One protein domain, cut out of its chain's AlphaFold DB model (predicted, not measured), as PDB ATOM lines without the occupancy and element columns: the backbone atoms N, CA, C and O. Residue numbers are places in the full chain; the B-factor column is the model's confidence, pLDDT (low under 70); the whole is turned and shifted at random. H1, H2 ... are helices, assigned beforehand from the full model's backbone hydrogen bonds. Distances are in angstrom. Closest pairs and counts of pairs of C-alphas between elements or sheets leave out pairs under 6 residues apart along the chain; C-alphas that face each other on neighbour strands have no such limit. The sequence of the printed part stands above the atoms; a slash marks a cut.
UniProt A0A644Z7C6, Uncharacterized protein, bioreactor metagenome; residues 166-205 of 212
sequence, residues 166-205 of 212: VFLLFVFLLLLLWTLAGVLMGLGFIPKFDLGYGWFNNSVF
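What this domain is: This is residues 166 to 205 of the 212 residues of an uncharacterized protein of bioreactor metagenome (UniProt A0A644Z7C6). A long helix, H1, and a short one, H2, make a loose L: H2 points away from H1 near its last residues, after a link that folds back from H1's end. Residues 166 to 177 of H1 stick out as a free arm. The printed part has 40 residues, with two named helices in the order H1, H2 and no named strand; its class is all helix. It is loose, with a radius of gyration of the C-alphas of 11.3 A, and flat, spanning 32 by 24 by 13 A.

How they stand to each other: Start with H1, residues 166 to 186, and go on to H2, residues 197 to 203. They are close but not clearly touching; look at their closest C-alphas, those of Gly 182 and Tyr 197, 7.2 A apart. Their lines are about perpendicular, at 78 degrees. In H1 and H2 every O i to N i+4 pair is within hydrogen-bond range.

Where its parts are: Find C-alpha 166 at (265.943, 148.288, 370.992); from there H1 runs 30.2 A to C-alpha 186. H2 runs 9.9 A and ends at C-alpha 203, (287.847, 163.360, 361.187).

The domain as a whole: The C-alphas farthest apart, Val 166 and Gly 188, are 32.7 A apart. The ten-residue link is short, the printed part has no cut, and no printed residue is under pLDDT 70.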
ATOM      1  N   VAL A 166     266.593 147.011 370.667       91.69
ATOM      2  CA  VAL A 166     265.943 148.288 370.992       91.69
ATOM      3  C   VAL A 166     266.982 149.393 371.204       91.69
ATOM      4  O   VAL A 166     266.816 150.489 370.676       91.69
ATOM      5  N   PHE A 167     268.080 149.111 371.910       93.25
ATOM      6  CA  PHE A 167     269.168 150.074 372.096       93.25
ATOM      7  C   PHE A 167     269.785 150.517 370.760       93.25
ATOM      8  O   PHE A 167     269.925 151.714 370.519       93.25
ATOM      9  N   LEU A 168     270.090 149.573 369.862       93.94
ATOM     10  CA  LEU A 168     270.622 149.879 368.530       93.94
ATOM     11  C   LEU A 168     269.649 150.722 367.699       93.94
ATOM     12  O   LEU A 168     270.082 151.655 367.028       93.94
ATOM     13  N   LEU A 169     268.345 150.439 367.777       94.94
ATOM     14  CA  LEU A 169     267.320 151.236 367.105       94.94
ATOM     15  C   LEU A 169     267.303 152.682 367.618       94.94
ATOM     16  O   LEU A 169     267.253 153.610 366.813       94.94
ATOM     17  N   PHE A 170     267.389 152.884 368.936       96.12
ATOM     18  CA  PHE A 170     267.461 154.223 369.525       96.12
ATOM     19  C   PHE A 170     268.718 154.979 369.091       96.12
ATOM     20  O   PHE A 170     268.617 156.142 368.707       96.12
ATOM     21  N   VAL A 171     269.886 154.329 369.106       96.06
ATOM     22  CA  VAL A 171     271.145 154.940 368.646       96.06
ATOM     23  C   VAL A 171     271.056 155.314 367.167       96.06
ATOM     24  O   VAL A 171     271.427 156.425 366.796       96.06
ATOM     25  N   PHE A 172     270.518 154.424 366.331       95.88
ATOM     26  CA  PHE A 172     270.328 154.684 364.906       95.88
ATOM     27  C   PHE A 172     269.385 155.867 364.660       95.88
ATOM     28  O   PHE A 172     269.712 156.762 363.884       95.88
ATOM     29  N   LEU A 173     268.246 155.910 365.357       96.44
ATOM     30  CA  LEU A 173     267.287 157.008 365.254       96.44
ATOM     31  C   LEU A 173     267.913 158.340 365.690       96.44
ATOM     32  O   LEU A 173     267.714 159.355 365.031       96.44
ATOM     33  N   LEU A 174     268.690 158.331 366.778       96.00
ATOM     34  CA  LEU A 174     269.374 159.518 367.282       96.00
ATOM     35  C   LEU A 174     270.418 160.029 366.283       96.00
ATOM     36  O   LEU A 174     270.506 161.233 366.063       96.00
ATOM     37  N   LEU A 175     271.156 159.123 365.637       94.62
ATOM     38  CA  LEU A 175     272.122 159.456 364.589       94.62
ATOM     39  C   LEU A 175     271.414 160.056 363.368       94.62
ATOM     40  O   LEU A 175     271.854 161.078 362.853       94.62
ATOM     41  N   LEU A 176     270.277 159.485 362.957       94.69
ATOM     42  CA  LEU A 176     269.459 160.010 361.860       94.69
ATOM     43  C   LEU A 176     268.896 161.408 362.171       94.69
ATOM     44  O   LEU A 176     268.896 162.289 361.314       94.69
ATOM     45  N   LEU A 177     268.429 161.628 363.402       94.12
ATOM     46  CA  LEU A 177     267.965 162.943 363.853       94.12
ATOM     47  C   LEU A 177     269.109 163.956 363.898       94.12
ATOM     48  O   LEU A 177     268.927 165.103 363.496       94.12
ATOM     49  N   TRP A 178     270.280 163.536 364.374       93.44
ATOM     50  CA  TRP A 178     271.474 164.370 364.428       93.44
ATOM     51  C   TRP A 178     271.929 164.774 363.020       93.44
ATOM     52  O   TRP A 178     272.108 165.957 362.754       93.44
ATOM     53  N   THR A 179     272.008 163.846 362.061       90.56
ATOM     54  CA  THR A 179     272.352 164.209 360.675       90.56
ATOM     55  C   THR A 179     271.308 165.131 360.052       90.56
ATOM     56  O   THR A 179     271.674 166.121 359.416       90.56
ATOM     57  N   LEU A 180     270.016 164.872 360.275       91.12
ATOM     58  CA  LEU A 180     268.936 165.731 359.790       91.12
ATOM     59  C   LEU A 180     269.033 167.150 360.363       91.12
ATOM     60  O   LEU A 180     268.886 168.118 359.619       91.12
ATOM     61  N   ALA A 181     269.324 167.283 361.660       87.75
ATOM     62  CA  ALA A 181     269.533 168.575 362.304       87.75
ATOM     63  C   ALA A 181     270.734 169.320 361.698       87.75
ATOM     64  O   ALA A 181     270.608 170.502 361.379       87.75
ATOM     65  N   GLY A 182     271.856 168.634 361.459       85.81
ATOM     66  CA  GLY A 182     273.026 169.212 360.792       85.81
ATOM     67  C   GLY A 182     272.725 169.714 359.375       85.81
ATOM     68  O   GLY A 182     273.154 170.807 359.001       85.81
ATOM     69  N   VAL A 183     271.927 168.971 358.600       85.94
ATOM     70  CA  VAL A 183     271.475 169.394 357.260       85.94
ATOM     71  C   VAL A 183     270.533 170.600 357.344       85.94
ATOM     72  O   VAL A 183     270.712 171.567 356.604       85.94
ATOM     73  N   LEU A 184     269.562 170.591 358.263       86.75
ATOM     74  CA  LEU A 184     268.631 171.712 358.458       86.75
ATOM     75  C   LEU A 184     269.345 172.998 358.888       86.75
ATOM     76  O   LEU A 184     268.990 174.083 358.423       86.75
ATOM     77  N   MET A 185     270.356 172.882 359.751       83.38
ATOM     78  CA  MET A 185     271.206 174.005 360.149       83.38
ATOM     79  C   MET A 185     272.061 174.508 358.979       83.38
ATOM     80  O   MET A 185     272.213 175.718 358.817       83.38
ATOM     81  N   GLY A 186     272.567 173.612 358.123       78.50
ATOM     82  CA  GLY A 186     273.264 173.985 356.885       78.50
ATOM     83  C   GLY A 186     272.378 174.759 355.900       78.50
ATOM     84  O   GLY A 186     272.855 175.653 355.208       78.50
ATOM     85  N   LEU A 187     271.076 174.466 355.888       82.25
ATOM     86  CA  LEU A 187     270.069 175.170 355.087       82.25
ATOM     87  C   LEU A 187     269.550 176.466 355.741       82.25
ATOM     88  O   LEU A 187     268.787 177.196 355.115       82.25
ATOM     89  N   GLY A 188     269.944 176.767 356.984       79.94
ATOM     90  CA  GLY A 188     269.553 177.993 357.687       79.94
ATOM     91  C   GLY A 188     268.146 177.986 358.296       79.94
ATOM     92  O   GLY A 188     267.672 179.035 358.724       79.94
ATOM     93  N   PHE A 189     267.477 176.829 358.379       81.44
ATOM     94  CA  PHE A 189     266.158 176.714 359.023       81.44
ATOM     95  C   PHE A 189     266.221 176.814 360.554       81.44
ATOM     96  O   PHE A 189     265.218 177.128 361.195       81.44
ATOM     97  N   ILE A 190     267.380 176.517 361.151       81.19
ATOM     98  CA  ILE A 190     267.612 176.482 362.602       81.19
ATOM     99  C   ILE A 190     268.952 177.181 362.895       81.19
ATOM    100  O   ILE A 190     269.881 177.051 362.092       81.19
ATOM    101  N   PRO A 191     269.085 177.919 364.018       75.56
ATOM    102  CA  PRO A 191     270.354 178.510 364.439       75.56
ATOM    103  C   PRO A 191     271.489 177.481 364.503       75.56
ATOM    104  O   PRO A 191     271.303 176.346 364.945       75.56
ATOM    105  N   LYS A 192     272.680 177.907 364.068       75.50
ATOM    106  CA  LYS A 192     273.882 177.073 364.037       75.50
ATOM    107  C   LYS A 192     274.355 176.801 365.464       75.50
ATOM    108  O   LYS A 192     274.821 177.709 366.147       75.50
ATOM    109  N   PHE A 193     274.272 175.547 365.885       79.31
ATOM    110  CA  PHE A 193     274.916 175.053 367.096       79.31
ATOM    111  C   PHE A 193     275.832 173.895 366.709       79.31
ATOM    112  O   PHE A 193     275.419 172.994 365.980       79.31
ATOM    113  N   ASP A 194     277.081 173.917 367.174       78.12
ATOM    114  CA  ASP A 194     278.020 172.832 366.895       78.12
ATOM    115  C   ASP A 194     277.831 171.700 367.914       78.12
ATOM    116  O   ASP A 194     278.327 171.760 369.036       78.12
ATOM    117  N   LEU A 195     277.086 170.662 367.521       84.31
ATOM    118  CA  LEU A 195     276.932 169.420 368.290       84.31
ATOM    119  C   LEU A 195     278.048 168.402 367.971       84.31
ATOM    120  O   LEU A 195     277.821 167.194 368.033       84.31
ATOM    121  N   GLY A 196     279.236 168.878 367.587       83.62
ATOM    122  CA  GLY A 196     280.360 168.044 367.153       83.62
ATOM    123  C   GLY A 196     280.405 167.797 365.642       83.62
ATOM    124  O   GLY A 196     281.130 166.911 365.185       83.62
ATOM    125  N   TYR A 197     279.666 168.582 364.854       85.69
ATOM    126  CA  TYR A 197     279.707 168.521 363.393       85.69
ATOM    127  C   TYR A 197     281.063 168.986 362.851       85.69
ATOM    128  O   TYR A 197     281.545 168.424 361.869       85.69
ATOM    129  N   GLY A 198     281.712 169.957 363.508       82.88
ATOM    130  CA  GLY A 198     283.058 170.403 363.134       82.88
ATOM    131  C   GLY A 198     284.104 169.292 363.283       82.88
ATOM    132  O   GLY A 198     284.905 169.053 362.380       82.88
ATOM    133  N   TRP A 199     284.048 168.547 364.391       86.19
ATOM    134  CA  TRP A 199     284.901 167.373 364.596       86.19
ATOM    135  C   TRP A 199     284.625 166.280 363.555       86.19
ATOM    136  O   TRP A 199     285.564 165.768 362.945       86.19
ATOM    137  N   PHE A 200     283.349 165.966 363.302       86.81
ATOM    138  CA  PHE A 200     282.957 164.957 362.313       86.81
ATOM    139  C   PHE A 200     283.451 165.309 360.903       86.81
ATOM    140  O   PHE A 200     284.022 164.458 360.221       86.81
ATOM    141  N   ASN A 201     283.292 166.569 360.493       86.25
ATOM    142  CA  ASN A 201     283.770 167.046 359.198       86.25
ATOM    143  C   ASN A 201     285.286 166.900 359.037       86.25
ATOM    144  O   ASN A 201     285.751 166.570 357.949       86.25
ATOM    145  N   ASN A 202     286.042 167.123 360.114       85.81
ATOM    146  CA  ASN A 202     287.502 167.045 360.098       85.81
ATOM    147  C   ASN A 202     288.032 165.607 360.172       85.81
ATOM    148  O   ASN A 202     289.089 165.321 359.619       85.81
ATOM    149  N   SER A 203     287.348 164.714 360.894       89.38
ATOM    150  CA  SER A 203     287.847 163.360 361.187       89.38
ATOM    151  C   SER A 203     287.235 162.255 360.328       89.38
ATOM    152  O   SER A 203     287.860 161.208 360.175       89.38
ATOM    153  N   VAL A 204     286.024 162.446 359.797       88.94
ATOM    154  CA  VAL A 204     285.284 161.394 359.081       88.94
ATOM    155  C   VAL A 204     285.013 161.796 357.638       88.94
ATOM    156  O   VAL A 204     285.549 161.182 356.720       88.94
ATOM    157  N   PHE A 205     284.167 162.808 357.425       83.44
ATOM    158  CA  PHE A 205     283.801 163.264 356.087       83.44
ATOM    159  C   PHE A 205     283.225 164.687 356.128       83.44
ATOM    160  O   PHE A 205     282.337 164.933 356.949       83.44
TER     161      PHE A 205